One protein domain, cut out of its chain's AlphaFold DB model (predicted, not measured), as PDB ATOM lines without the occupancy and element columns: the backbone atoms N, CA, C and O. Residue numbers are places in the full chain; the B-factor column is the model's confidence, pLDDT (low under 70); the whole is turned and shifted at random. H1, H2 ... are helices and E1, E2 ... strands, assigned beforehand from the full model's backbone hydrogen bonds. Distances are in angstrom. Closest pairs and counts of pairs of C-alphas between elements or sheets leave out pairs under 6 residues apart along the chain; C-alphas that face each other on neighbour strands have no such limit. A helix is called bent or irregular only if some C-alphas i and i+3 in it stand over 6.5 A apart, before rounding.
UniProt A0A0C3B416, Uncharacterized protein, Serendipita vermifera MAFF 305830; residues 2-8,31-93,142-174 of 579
ATOM      1  N   LEU A   2     136.852 141.578 100.147       76.44
ATOM      2  CA  LEU A   2     137.157 140.232 100.640       76.44
ATOM      3  C   LEU A   2     137.193 139.279  99.426       76.44
ATOM      4  O   LEU A   2     136.565 139.607  98.415       76.44
ATOM      5  N   PRO A   3     137.904 138.138  99.468       84.94
ATOM      6  CA  PRO A   3     137.827 137.151  98.395       84.94
ATOM      7  C   PRO A   3     136.412 136.569  98.325       84.94
ATOM      8  O   PRO A   3     135.915 136.014  99.312       84.94
ATOM      9  N   ALA A   4     135.776 136.734  97.167       88.88
ATOM     10  CA  ALA A   4     134.377 136.414  96.930       88.88
ATOM     11  C   ALA A   4     134.217 135.493  95.716       88.88
ATOM     12  O   ALA A   4     134.971 135.607  94.749       88.88
ATOM     13  N   LEU A   5     133.214 134.622  95.774       89.44
ATOM     14  CA  LEU A   5     132.771 133.752  94.690       89.44
ATOM     15  C   LEU A   5     131.244 133.832  94.638       89.44
ATOM     16  O   LEU A   5     130.599 133.601  95.659       89.44
ATOM     17  N   SER A   6     130.692 134.142  93.466       87.75
ATOM     18  CA  SER A   6     129.269 133.949  93.188       87.75
ATOM     19  C   SER A   6     129.107 132.811  92.192       87.75
ATOM     20  O   SER A   6     129.851 132.737  91.209       87.75
ATOM     21  N   ILE A   7     128.157 131.922  92.461       86.88
ATOM     22  CA  ILE A   7     127.820 130.765  91.644       86.88
ATOM     23  C   ILE A   7     126.345 130.899  91.259       86.88
ATOM     24  O   ILE A   7     125.463 130.946  92.118       86.88
ATOM     25  N   HIS A   8     126.088 130.967  89.956       84.06
ATOM     26  CA  HIS A   8     124.753 131.078  89.374       84.06
ATOM     27  C   HIS A   8     124.504 129.869  88.474       84.06
ATOM     28  O   HIS A   8     125.441 129.410  87.815       84.06
ATOM     29  N   TRP A  31     136.892 123.923  98.341       64.69
ATOM     30  CA  TRP A  31     138.104 123.974  99.169       64.69
ATOM     31  C   TRP A  31     139.367 124.412  98.404       64.69
ATOM     32  O   TRP A  31     140.353 124.801  99.038       64.69
ATOM     33  N   ALA A  32     139.356 124.394  97.065       71.75
ATOM     34  CA  ALA A  32     140.421 124.970  96.245       71.75
ATOM     35  C   ALA A  32     140.592 126.481  96.507       71.75
ATOM     36  O   ALA A  32     141.715 126.996  96.508       71.75
ATOM     37  N   PHE A  33     139.500 127.188  96.822       79.44
ATOM     38  CA  PHE A  33     139.488 128.615  97.140       79.44
ATOM     39  C   PHE A  33     139.892 128.872  98.603       79.44
ATOM     40  O   PHE A  33     139.124 129.407  99.397       79.44
ATOM     41  N   LYS A  34     141.138 128.529  98.960       74.12
ATOM     42  CA  LYS A  34     141.697 128.546 100.336       74.12
ATOM     43  C   LYS A  34     141.539 129.853 101.139       74.12
ATOM     44  O   LYS A  34     141.758 129.840 102.343       74.12
ATOM     45  N   ASN A  35     141.202 130.966 100.485       83.31
ATOM     46  CA  ASN A  35     141.012 132.284 101.101       83.31
ATOM     47  C   ASN A  35     139.560 132.802 101.000       83.31
ATOM     48  O   ASN A  35     139.340 133.989 101.247       83.31
ATOM     49  N   LEU A  36     138.587 131.974 100.595       88.00
ATOM     50  CA  LEU A  36     137.209 132.408 100.356       88.00
ATOM     51  C   LEU A  36     136.540 132.904 101.646       88.00
ATOM     52  O   LEU A  36     136.547 132.219 102.670       88.00
ATOM     53  N   GLN A  37     135.971 134.110 101.584       91.12
ATOM     54  CA  GLN A  37     135.319 134.782 102.715       91.12
ATOM     55  C   GLN A  37     133.890 135.233 102.397       91.12
ATOM     56  O   GLN A  37     133.107 135.424 103.324       91.12
ATOM     57  N   THR A  38     133.533 135.359 101.120       93.12
ATOM     58  CA  THR A  38     132.154 135.581 100.672       93.12
ATOM     59  C   THR A  38     131.782 134.498  99.668       93.12
ATOM     60  O   THR A  38     132.452 134.370  98.645       93.12
ATOM     61  N   LEU A  39     130.723 133.741  99.946       92.94
ATOM     62  CA  LEU A  39     130.108 132.823  98.990       92.94
ATOM     63  C   LEU A  39     128.675 133.277  98.711       92.94
ATOM     64  O   LEU A  39     127.923 133.568  99.640       92.94
ATOM     65  N   GLU A  40     128.318 133.320  97.437       92.69
ATOM     66  CA  GLU A  40     126.973 133.593  96.949       92.69
ATOM     67  C   GLU A  40     126.534 132.452  96.023       92.69
ATOM     68  O   GLU A  40     127.264 132.077  95.108       92.69
ATOM     69  N   CYS A  41     125.363 131.870  96.285       90.00
ATOM     70  CA  CYS A  41     124.749 130.819  95.476       90.00
ATOM     71  C   CYS A  41     123.338 131.270  95.088       90.00
ATOM     72  O   CYS A  41     122.493 131.475  95.964       90.00
ATOM     73  N   ILE A  42     123.086 131.438  93.790       89.12
ATOM     74  CA  ILE A  42     121.821 131.956  93.247       89.12
ATOM     75  C   ILE A  42     121.249 130.952  92.242       89.12
ATOM     76  O   ILE A  42     121.930 130.564  91.292       89.12
ATOM     77  N   ASP A  43     120.000 130.532  92.472       85.31
ATOM     78  CA  ASP A  43     119.302 129.479  91.713       85.31
ATOM     79  C   ASP A  43     120.092 128.139  91.664       85.31
ATOM     80  O   ASP A  43     119.911 127.321  90.768       85.31
ATOM     81  N   ILE A  44     120.960 127.888  92.658       85.06
ATOM     82  CA  ILE A  44     121.718 126.637  92.848       85.06
ATOM     83  C   ILE A  44     121.432 126.065  94.235       85.06
ATOM     84  O   ILE A  44     121.508 126.784  95.231       85.06
ATOM     85  N   ASP A  45     121.188 124.756  94.298       84.31
ATOM     86  CA  ASP A  45     121.098 124.000  95.548       84.31
ATOM     87  C   ASP A  45     122.500 123.839  96.184       84.31
ATOM     88  O   ASP A  45     123.353 123.135  95.629       84.31
ATOM     89  N   PRO A  46     122.784 124.444  97.357       84.94
ATOM     90  CA  PRO A  46     124.087 124.330  98.010       84.94
ATOM     91  C   PRO A  46     124.445 122.898  98.424       84.94
ATOM     92  O   PRO A  46     125.627 122.606  98.610       84.94
ATOM     93  N   ARG A  47     123.469 121.987  98.535       82.50
ATOM     94  CA  ARG A  47     123.693 120.571  98.869       82.50
ATOM     95  C   ARG A  47     124.414 119.806  97.752       82.50
ATOM     96  O   ARG A  47     124.893 118.701  97.992       82.50
ATOM     97  N   MET A  48     124.506 120.388  96.551       79.88
ATOM     98  CA  MET A  48     125.322 119.881  95.439       79.88
ATOM     99  C   MET A  48     126.801 120.302  95.528       79.88
ATOM    100  O   MET A  48     127.633 119.768  94.798       79.88
ATOM    101  N   LEU A  49     127.146 121.269  96.387       82.56
ATOM    102  CA  LEU A  49     128.493 121.839  96.469       82.56
ATOM    103  C   LEU A  49     129.373 121.068  97.467       82.56
ATOM    104  O   LEU A  49     128.928 120.680  98.545       82.56
ATOM    105  N   MET A  50     130.649 120.876  97.121       81.06
ATOM    106  CA  MET A  50     131.638 120.159  97.943       81.06
ATOM    107  C   MET A  50     132.677 121.113  98.545       81.06
ATOM    108  O   MET A  50     133.067 122.098  97.915       81.06
ATOM    109  N   GLY A  51     133.192 120.789  99.735       84.62
ATOM    110  CA  GLY A  51     134.151 121.604 100.494       84.62
ATOM    111  C   GLY A  51     133.558 122.385 101.674       84.62
ATOM    112  O   GLY A  51     134.282 123.177 102.285       84.62
ATOM    113  N   TRP A  52     132.274 122.181 102.005       88.12
ATOM    114  CA  TRP A  52     131.555 122.921 103.056       88.12
ATOM    115  C   TRP A  52     132.255 122.926 104.414       88.12
ATOM    116  O   TRP A  52     132.278 123.964 105.071       88.12
ATOM    117  N   ASP A  53     132.889 121.824 104.821       87.50
ATOM    118  CA  ASP A  53     133.547 121.746 106.128       87.50
ATOM    119  C   ASP A  53     134.739 122.713 106.257       87.50
ATOM    120  O   ASP A  53     134.942 123.277 107.335       87.50
ATOM    121  N   ARG A  54     135.484 122.966 105.169       85.88
ATOM    122  CA  ARG A  54     136.554 123.982 105.156       85.88
ATOM    123  C   ARG A  54     136.000 125.393 104.997       85.88
ATOM    124  O   ARG A  54     136.527 126.316 105.609       85.88
ATOM    125  N   LEU A  55     134.948 125.570 104.195       88.25
ATOM    126  CA  LEU A  55     134.325 126.881 103.999       88.25
ATOM    127  C   LEU A  55     133.670 127.415 105.275       88.25
ATOM    128  O   LEU A  55     133.807 128.599 105.580       88.25
ATOM    129  N   ALA A  56     133.012 126.556 106.054       90.06
ATOM    130  CA  ALA A  56     132.404 126.940 107.323       90.06
ATOM    131  C   ALA A  56     133.431 127.516 108.324       90.06
ATOM    132  O   ALA A  56     133.058 128.310 109.180       90.06
ATOM    133  N   GLU A  57     134.721 127.183 108.203       90.69
ATOM    134  CA  GLU A  57     135.803 127.739 109.035       90.69
ATOM    135  C   GLU A  57     136.381 129.073 108.515       90.69
ATOM    136  O   GLU A  57     137.151 129.714 109.230       90.69
ATOM    137  N   SER A  58     136.040 129.520 107.295       90.06
ATOM    138  CA  SER A  58     136.608 130.742 106.685       90.06
ATOM    139  C   SER A  58     135.582 131.789 106.236       90.06
ATOM    140  O   SER A  58     135.934 132.969 106.112       90.06
ATOM    141  N   LEU A  59     134.331 131.392 105.984       92.81
ATOM    142  CA  LEU A  59     133.294 132.283 105.471       92.81
ATOM    143  C   LEU A  59     132.917 133.378 106.479       92.81
ATOM    144  O   LEU A  59     132.705 133.146 107.667       92.81
ATOM    145  N   ARG A  60     132.812 134.601 105.953       94.19
ATOM    146  CA  ARG A  60     132.378 135.824 106.643       94.19
ATOM    147  C   ARG A  60     131.033 136.333 106.141       94.19
ATOM    148  O   ARG A  60     130.341 137.032 106.877       94.19
ATOM    149  N   SER A  61     130.686 135.990 104.906       96.12
ATOM    150  CA  SER A  61     129.411 136.280 104.271       96.12
ATOM    151  C   SER A  61     128.948 135.047 103.506       96.12
ATOM    152  O   SER A  61     129.724 134.483 102.732       96.12
ATOM    153  N   LEU A  62     127.692 134.658 103.698       95.44
ATOM    154  CA  LEU A  62     127.033 133.612 102.924       95.44
ATOM    155  C   LEU A  62     125.694 134.146 102.415       95.44
ATOM    156  O   LEU A  62     124.870 134.598 103.211       95.44
ATOM    157  N   THR A  63     125.501 134.089 101.102       94.56
ATOM    158  CA  THR A  63     124.245 134.411 100.425       94.56
ATOM    159  C   THR A  63     123.743 133.158  99.722       94.56
ATOM    160  O   THR A  63     124.427 132.629  98.852       94.56
ATOM    161  N   LEU A  64     122.552 132.689 100.077       93.38
ATOM    162  CA  LEU A  64     121.839 131.622  99.378       93.38
ATOM    163  C   LEU A  64     120.509 132.217  98.909       93.38
ATOM    164  O   LEU A  64     119.781 132.766  99.735       93.38
ATOM    165  N   ARG A  65     120.193 132.144  97.612       90.31
ATOM    166  CA  ARG A  65     118.929 132.655  97.046       90.31
ATOM    167  C   ARG A  65     118.333 131.697  96.031       90.31
ATOM    168  O   ARG A  65     119.061 131.143  95.206       90.31
ATOM    169  N   LYS A  66     117.003 131.543  96.052       84.56
ATOM    170  CA  LYS A  66     116.231 130.677  95.134       84.56
ATOM    171  C   LYS A  66     116.729 129.228  95.090       84.56
ATOM    172  O   LYS A  66     116.541 128.517  94.106       84.56
ATOM    173  N   SER A  67     117.369 128.803  96.176       81.56
ATOM    174  CA  SER A  67     118.194 127.594  96.242       81.56
ATOM    175  C   SER A  67     117.418 126.315  96.581       81.56
ATOM    176  O   SER A  67     117.995 125.232  96.586       81.56
ATOM    177  N   GLY A  68     116.109 126.422  96.841       78.81
ATOM    178  CA  GLY A  68     115.237 125.275  97.122       78.81
ATOM    179  C   GLY A  68     115.476 124.614  98.484       78.81
ATOM    180  O   GLY A  68     115.198 123.427  98.641       78.81
ATOM    181  N   ILE A  69     116.022 125.357  99.452       83.00
ATOM    182  CA  ILE A  69     116.259 124.866 100.814       83.00
ATOM    183  C   ILE A  69     114.973 125.002 101.633       83.00
ATOM    184  O   ILE A  69     114.584 126.109 101.993       83.00
ATOM    185  N   GLU A  70     114.357 123.874 101.977       80.56
ATOM    186  CA  GLU A  70     113.218 123.823 102.908       80.56
ATOM    187  C   GLU A  70     113.689 123.831 104.377       80.56
ATOM    188  O   GLU A  70     113.115 124.534 105.204       80.56
ATOM    189  N   ASP A  71     114.777 123.111 104.692       86.06
ATOM    190  CA  ASP A  71     115.416 123.079 106.016       86.06
ATOM    191  C   ASP A  71     116.901 123.469 105.925       86.06
ATOM    192  O   ASP A  71     117.723 122.795 105.298       86.06
ATOM    193  N   LEU A  72     117.263 124.560 106.605       89.38
ATOM    194  CA  LEU A  72     118.633 125.072 106.685       89.38
ATOM    195  C   LEU A  72     119.601 124.091 107.377       89.38
ATOM    196  O   LEU A  72     120.808 124.151 107.129       89.38
ATOM    197  N   THR A  73     119.099 123.161 108.197       89.75
ATOM    198  CA  THR A  73     119.894 122.090 108.823       89.75
ATOM    199  C   THR A  73     120.632 121.254 107.780       89.75
ATOM    200  O   THR A  73     121.791 120.894 108.003       89.75
ATOM    201  N   GLU A  74     120.025 121.017 106.606       87.69
ATOM    202  CA  GLU A  74     120.657 120.230 105.540       87.69
ATOM    203  C   GLU A  74     121.964 120.854 105.014       87.69
ATOM    204  O   GLU A  74     122.825 120.137 104.499       87.69
ATOM    205  N   VAL A  75     122.122 122.177 105.154       88.81
ATOM    206  CA  VAL A  75     123.264 122.953 104.640       88.81
ATOM    207  C   VAL A  75     124.234 123.333 105.757       88.81
ATOM    208  O   VAL A  75     125.441 123.142 105.619       88.81
ATOM    209  N   PHE A  76     123.724 123.851 106.878       90.56
ATOM    210  CA  PHE A  76     124.563 124.320 107.986       90.56
ATOM    211  C   PHE A  76     125.128 123.187 108.847       90.56
ATOM    212  O   PHE A  76     126.169 123.394 109.476       90.56
ATOM    213  N   VAL A  77     124.475 122.014 108.859       89.56
ATOM    214  CA  VAL A  77     124.881 120.833 109.636       89.56
ATOM    215  C   VAL A  77     125.182 119.645 108.729       89.56
ATOM    216  O   VAL A  77     126.348 119.270 108.622       89.56
ATOM    217  N   ASP A  78     124.187 119.070 108.047       87.88
ATOM    218  CA  ASP A  78     124.376 117.790 107.347       87.88
ATOM    219  C   ASP A  78     125.444 117.873 106.251       87.88
ATOM    220  O   ASP A  78     126.358 117.055 106.244       87.88
ATOM    221  N   ALA A  79     125.394 118.872 105.360       87.50
ATOM    222  CA  ALA A  79     126.404 119.039 104.309       87.50
ATOM    223  C   ALA A  79     127.822 119.316 104.859       87.50
ATOM    224  O   ALA A  79     128.812 118.951 104.221       87.50
ATOM    225  N   VAL A  80     127.934 119.915 106.051       89.69
ATOM    226  CA  VAL A  80     129.215 120.129 106.745       89.69
ATOM    227  C   VAL A  80     129.746 118.805 107.303       89.69
ATOM    228  O   VAL A  80     130.880 118.438 107.000       89.69
ATOM    229  N   VAL A  81     128.931 118.053 108.052       88.25
ATOM    230  CA  VAL A  81     129.310 116.733 108.597       88.25
ATOM    231  C   VAL A  81     129.639 115.748 107.467       88.25
ATOM    232  O   VAL A  81     130.610 115.000 107.555       88.25
ATOM    233  N   GLU A  82     128.885 115.787 106.369       84.19
ATOM    234  CA  GLU A  82     129.101 114.949 105.190       84.19
ATOM    235  C   GLU A  82     130.419 115.282 104.463       84.19
ATOM    236  O   GLU A  82     131.159 114.376 104.081       84.19
ATOM    237  N   ASP A  83     130.770 116.562 104.287       84.88
ATOM    238  CA  ASP A  83     132.075 116.940 103.716       84.88
ATOM    239  C   ASP A  83     133.247 116.593 104.654       84.88
ATOM    240  O   ASP A  83     134.328 116.223 104.183       84.88
ATOM    241  N   GLN A  84     133.027 116.655 105.972       87.12
ATOM    242  CA  GLN A  84     134.006 116.252 106.982       87.12
ATOM    243  C   GLN A  84     134.291 114.741 106.916       87.12
ATOM    244  O   GLN A  84     135.442 114.348 106.699       87.12
ATOM    245  N   ALA A  85     133.250 113.907 107.017       84.56
ATOM    246  CA  ALA A  85     133.341 112.444 106.968       84.56
ATOM    247  C   ALA A  85     133.963 111.951 105.647       84.56
ATOM    248  O   ALA A  85     134.889 111.134 105.640       84.56
ATOM    249  N   ARG A  86     133.553 112.546 104.514       83.19
ATOM    250  CA  ARG A  86     134.094 112.239 103.178       83.19
ATOM    251  C   ARG A  86     135.602 112.472 103.109       83.19
ATOM    252  O   ARG A  86     136.315 111.713 102.458       83.19
ATOM    253  N   ARG A  87     136.107 113.508 103.788       81.50
ATOM    254  CA  ARG A  87     137.544 113.817 103.837       81.50
ATOM    255  C   ARG A  87     138.320 112.941 104.819       81.50
ATOM    256  O   ARG A  87     139.519 112.758 104.638       81.50
ATOM    257  N   GLN A  88     137.651 112.404 105.837       84.38
ATOM    258  CA  GLN A  88     138.213 111.403 106.748       84.38
ATOM    259  C   GLN A  88     138.269 109.998 106.112       84.38
ATOM    260  O   GLN A  88     138.895 109.104 106.673       84.38
ATOM    261  N   GLY A  89     137.696 109.826 104.912       80.56
ATOM    262  CA  GLY A  89     137.681 108.563 104.169       80.56
ATOM    263  C   GLY A  89     136.523 107.640 104.555       80.56
ATOM    264  O   GLY A  89     136.544 106.461 104.210       80.56
ATOM    265  N   GLU A  90     135.524 108.154 105.274       81.62
ATOM    266  CA  GLU A  90     134.394 107.359 105.750       81.62
ATOM    267  C   GLU A  90     133.398 107.037 104.625       81.62
ATOM    268  O   GLU A  90     133.109 107.856 103.747       81.62
ATOM    269  N   ALA A  91     132.838 105.825 104.662       67.19
ATOM    270  CA  ALA A  91     131.886 105.339 103.669       67.19
ATOM    271  C   ALA A  91     130.479 105.916 103.907       67.19
ATOM    272  O   ALA A  91     129.625 105.304 104.555       67.19
ATOM    273  N   ILE A  92     130.229 107.109 103.366       67.12
ATOM    274  CA  ILE A  92     128.934 107.787 103.473       67.12
ATOM    275  C   ILE A  92     127.872 107.041 102.661       67.12
ATOM    276  O   ILE A  92     127.879 107.064 101.429       67.12
ATOM    277  N   LYS A  93     126.894 106.445 103.351       60.16
ATOM    278  CA  LYS A  93     125.625 106.047 102.729       60.16
ATOM    279  C   LYS A  93     124.879 107.324 102.318       60.16
ATOM    280  O   LYS A  93     124.576 108.128 103.202       60.16
ATOM    281  N   SER A 142     132.240 121.195 115.259       77.81
ATOM    282  CA  SER A 142     133.260 121.917 116.015       77.81
ATOM    283  C   SER A 142     132.846 123.384 116.182       77.81
ATOM    284  O   SER A 142     132.353 124.013 115.246       77.81
ATOM    285  N   GLY A 143     133.095 123.969 117.358       77.31
ATOM    286  CA  GLY A 143     132.774 125.378 117.649       77.31
ATOM    287  C   GLY A 143     133.538 126.413 116.803       77.31
ATOM    288  O   GLY A 143     133.448 127.607 117.066       77.31
ATOM    289  N   LEU A 144     134.309 125.957 115.811       83.06
ATOM    290  CA  LEU A 144     134.965 126.763 114.782       83.06
ATOM    291  C   LEU A 144     134.104 126.900 113.513       83.06
ATOM    292  O   LEU A 144     134.291 127.856 112.759       83.06
ATOM    293  N   LYS A 145     133.156 125.982 113.267       89.69
ATOM    294  CA  LYS A 145     132.235 126.074 112.127       89.69
ATOM    295  C   LYS A 145     131.325 127.288 112.305       89.69
ATOM    296  O   LYS A 145     130.730 127.474 113.362       89.69
ATOM    297  N   TRP A 146     131.248 128.113 111.267       92.69
ATOM    298  CA  TRP A 146     130.470 129.353 111.190       92.69
ATOM    299  C   TRP A 146     130.876 130.451 112.201       92.69
ATOM    300  O   TRP A 146     130.265 131.519 112.240       92.69
ATOM    301  N   ALA A 147     131.982 130.269 112.936       90.50
ATOM    302  CA  ALA A 147     132.468 131.190 113.973       90.50
ATOM    303  C   ALA A 147     132.968 132.559 113.453       90.50
ATOM    304  O   ALA A 147     133.236 133.467 114.242       90.50
ATOM    305  N   PHE A 148     133.092 132.725 112.131       92.69
ATOM    306  CA  PHE A 148     133.476 133.983 111.480       92.69
ATOM    307  C   PHE A 148     132.380 134.599 110.595       92.69
ATOM    308  O   PHE A 148     132.615 135.679 110.034       92.69
ATOM    309  N   LEU A 149     131.221 133.942 110.470       95.19
ATOM    310  CA  LEU A 149     130.123 134.317 109.581       95.19
ATOM    311  C   LEU A 149     129.361 135.527 110.139       95.19
ATOM    312  O   LEU A 149     128.520 135.390 111.015       95.19
ATOM    313  N   LYS A 150     129.627 136.722 109.605       95.81
ATOM    314  CA  LYS A 150     129.014 137.982 110.062       95.81
ATOM    315  C   LYS A 150     127.755 138.381 109.307       95.81
ATOM    316  O   LYS A 150     126.933 139.110 109.867       95.81
ATOM    317  N   HIS A 151     127.623 137.939 108.062       96.62
ATOM    318  CA  HIS A 151     126.503 138.261 107.184       96.62
ATOM    319  C   HIS A 151     125.899 136.966 106.646       96.62
ATOM    320  O   HIS A 151     126.604 136.158 106.040       96.62
ATOM    321  N   LEU A 152     124.602 136.782 106.869       96.62
ATOM    322  CA  LEU A 152     123.848 135.639 106.378       96.62
ATOM    323  C   LEU A 152     122.612 136.146 105.633       96.62
ATOM    324  O   LEU A 152     121.713 136.719 106.241       96.62
ATOM    325  N   CYS A 153     122.593 135.951 104.317       95.94
ATOM    326  CA  CYS A 153     121.454 136.234 103.455       95.94
ATOM    327  C   CYS A 153     120.860 134.909 102.966       95.94
ATOM    328  O   CYS A 153     121.546 134.080 102.373       95.94
ATOM    329  N   LEU A 154     119.580 134.722 103.259       93.94
ATOM    330  CA  LEU A 154     118.774 133.539 102.978       93.94
ATOM    331  C   LEU A 154     117.469 133.943 102.276       93.94
ATOM    332  O   LEU A 154     116.442 133.276 102.424       93.94
ATOM    333  N   ALA A 155     117.495 135.050 101.540       92.38
ATOM    334  CA  ALA A 155     116.329 135.565 100.849       92.38
ATOM    335  C   ALA A 155     115.885 134.664  99.682       92.38
ATOM    336  O   ALA A 155     116.672 133.881  99.156       92.38
ATOM    337  N   ASP A 156     114.629 134.785  99.254       89.88
ATOM    338  CA  ASP A 156     114.071 134.070  98.092       89.88
ATOM    339  C   ASP A 156     114.077 132.521  98.189       89.88
ATOM    340  O   ASP A 156     114.055 131.850  97.156       89.88
ATOM    341  N   ASN A 157     114.146 131.909  99.381       86.75
ATOM    342  CA  ASN A 157     114.346 130.452  99.532       86.75
ATOM    343  C   ASN A 157     113.096 129.633  99.890       86.75
ATOM    344  O   ASN A 157     113.196 128.413  99.958       86.75
ATOM    345  N   ALA A 158     111.931 130.267 100.060       88.06
ATOM    346  CA  ALA A 158     110.679 129.620 100.478       88.06
ATOM    347  C   ALA A 158     110.684 129.048 101.918       88.06
ATOM    348  O   ALA A 158     109.919 128.140 102.231       88.06
ATOM    349  N   LEU A 159     111.514 129.591 102.814       89.38
ATOM    350  CA  LEU A 159     111.599 129.131 104.205       89.38
ATOM    351  C   LEU A 159     110.286 129.393 104.963       89.38
ATOM    352  O   LEU A 159     109.871 130.545 105.101       89.38
ATOM    353  N   THR A 160     109.657 128.337 105.480       89.31
ATOM    354  CA  THR A 160     108.443 128.404 106.320       89.31
ATOM    355  C   THR A 160     108.763 128.502 107.813       89.31
ATOM    356  O   THR A 160     107.974 129.050 108.583       89.31
ATOM    357  N   PHE A 161     109.945 128.032 108.222       89.88
ATOM    358  CA  PHE A 161     110.505 128.186 109.563       89.88
ATOM    359  C   PHE A 161     112.023 128.422 109.490       89.88
ATOM    360  O   PHE A 161     112.637 128.315 108.428       89.88
ATOM    361  N   PHE A 162     112.641 128.726 110.631       91.56
ATOM    362  CA  PHE A 162     114.096 128.778 110.790       91.56
ATOM    363  C   PHE A 162     114.490 127.808 111.920       91.56
ATOM    364  O   PHE A 162     113.893 127.903 112.996       91.56
ATOM    365  N   PRO A 163     115.435 126.865 111.728       88.94
ATOM    366  CA  PRO A 163     115.689 125.816 112.718       88.94
ATOM    367  C   PRO A 163     116.380 126.351 113.982       88.94
ATOM    368  O   PRO A 163     117.352 127.101 113.908       88.94
ATOM    369  N   SER A 164     115.936 125.930 115.167       86.81
ATOM    370  CA  SER A 164     116.564 126.347 116.431       86.81
ATOM    371  C   SER A 164     117.914 125.662 116.684       86.81
ATOM    372  O   SER A 164     118.797 126.231 117.321       86.81
ATOM    373  N   ASN A 165     118.114 124.469 116.122       86.19
ATOM    374  CA  ASN A 165     119.335 123.668 116.217       86.19
ATOM    375  C   ASN A 165     120.543 124.267 115.473       86.19
ATOM    376  O   ASN A 165     121.669 123.908 115.805       86.19
ATOM    377  N   ILE A 166     120.353 125.183 114.512       89.94
ATOM    378  CA  ILE A 166     121.484 125.857 113.841       89.94
ATOM    379  C   ILE A 166     121.946 127.130 114.569       89.94
ATOM    380  O   ILE A 166     123.078 127.574 114.376       89.94
ATOM    381  N   ILE A 167     121.110 127.698 115.447       90.19
ATOM    382  CA  ILE A 167     121.387 128.952 116.170       90.19
ATOM    383  C   ILE A 167     122.697 128.906 116.990       90.19
ATOM    384  O   ILE A 167     123.469 129.864 116.883       90.19
ATOM    385  N   PRO A 168     123.040 127.818 117.719       89.38
ATOM    386  CA  PRO A 168     124.299 127.723 118.471       89.38
ATOM    387  C   PRO A 168     125.576 127.825 117.622       89.38
ATOM    388  O   PRO A 168     126.647 128.087 118.166       89.38
ATOM    389  N   HIS A 169     125.484 127.644 116.301       89.00
ATOM    390  CA  HIS A 169     126.610 127.796 115.375       89.00
ATOM    391  C   HIS A 169     126.666 129.196 114.738       89.00
ATOM    392  O   HIS A 169     127.727 129.654 114.321       89.00
ATOM    393  N   LEU A 170     125.543 129.922 114.711       92.31
ATOM    394  CA  LEU A 170     125.404 131.230 114.058       92.31
ATOM    395  C   LEU A 170     125.651 132.424 114.995       92.31
ATOM    396  O   LEU A 170     125.380 133.570 114.639       92.31
ATOM    397  N   LEU A 171     126.222 132.186 116.179       91.75
ATOM    398  CA  LEU A 171     126.446 133.199 117.219       91.75
ATOM    399  C   LEU A 171     127.301 134.401 116.768       91.75
ATOM    400  O   LEU A 171     127.242 135.449 117.405       91.75
ATOM    401  N   SER A 172     128.094 134.274 115.695       93.75
ATOM    402  CA  SER A 172     128.933 135.360 115.155       93.75
ATOM    403  C   SER A 172     128.229 136.276 114.134       93.75
ATOM    404  O   SER A 172     128.797 137.302 113.739       93.75
ATOM    405  N   VAL A 173     126.989 135.947 113.741       96.12
ATOM    406  CA  VAL A 173     126.206 136.698 112.748       96.12
ATOM    407  C   VAL A 173     125.762 138.049 113.309       96.12
ATOM    408  O   VAL A 173     125.160 138.141 114.375       96.12
ATOM    409  N   THR A 174     126.040 139.102 112.543       96.75
ATOM    410  CA  THR A 174     125.692 140.502 112.849       96.75
ATOM    411  C   THR A 174     124.549 141.043 111.992       96.75
ATOM    412  O   THR A 174     123.845 141.964 112.407       96.75
TER     413      THR A 174
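What this domain is: This is residues 2 to 8, 31 to 93 and 142 to 174 of the 579 residues of an uncharacterized protein of Serendipita vermifera MAFF 305830 (UniProt A0A0C3B416). The chain is wound in stacked turns, a short piece of solenoid: four parallel strands, E1 to E4, stand side by side as one wall, and loops with the helices H1, H2 and H3 form the other side of the turns. Only the turn from E2 through H1 to E3 is printed whole, since cuts break those from E1 to E2 and from E3 through H2 to E4. The printed part has 103 residues, with three named helices and four named strands in the order E1 E2 H1 E3 H2 E4 H3; the sheet runs E1 E2 E3 E4. The class is mixed, helices and strands, though under half of the residues are in named elements. The whole is compact, with a radius of gyration of the C-alphas of 12.9 A, and rounded, spanning 35 by 32 by 28 A.

How they stand to each other: E1, residues 4 to 8, is an edge strand and is parallel to E2, residues 38 to 42, at 8 degrees; N 7 and O 40 are 2.8 A apart, within hydrogen-bond range. E2 is parallel to E3, residues 61 to 65, at 1 degree, with N 41 and O 63 at 2.8 A. E2, H1, residues 52 to 55, and E3 make a strand-helix-strand unit, two parallel neighbour strands with a helix between, and its crossover is right-handed. E3 is parallel to the edge strand E4, residues 151 to 153, at 2 degrees, with N 64 and O 153 at 2.9 A. From edge to edge the strands' lines turn by 6 degrees and the way across the sheet by 34 degrees. H2, residues 73 to 88, touches H1 with residues 79 to 84 alone; the closest C-alphas, of Asp 53 and Val 80, are 4.7 A apart. With residues 73 to 77 alone H2 touches H3, residues 164 to 169, at a steep tilt of 52 degrees, the same way; the closest C-alphas, of Thr 73 and Ile 166, are 6.5 A apart. H1, H2 and H3 are not on the sheet. The O i to N i+4 pairs within range are 9 of 12 in H2 and 0 of 2 in H3, where 2 of 3 O i to N i+3 pairs are within range; H1 is too short for an i+4 pair.

Where its parts are: E1 begins at C-alpha 4 (134.377, 136.414, 96.930) and is 13.3 A long; E2 and E3 are 13.2 A each, and E4 is 6.6 A. H1 is 4.9 A long. H2 is 21.3 A long from C-alpha 73 (119.894, 122.090, 108.823) and is only just irregular, with C-alphas 76 and 79 6.7 A apart. H3 is 10.2 A long, ends at C-alpha 169 (126.610, 127.796, 115.375) and is only just irregular, with C-alphas 165 and 168 6.8 A apart.

The domain as a whole: The two C-alphas farthest apart, those of Ala 91 and Thr 174, are 36.9 A apart. Residues 9 to 30 and 94 to 141 are not printed; the gaps are 18.0 A from C-alpha 8 to C-alpha 31 and 22.1 A from C-alpha 93 to C-alpha 142. Of the links printed whole, H1 to E3 is tight and E2 to H1, E3 to H2 and E4 to H3 are short. The mean pLDDT of the printed part is 86.9; residue 31 and residues 91 to 93 are under 70.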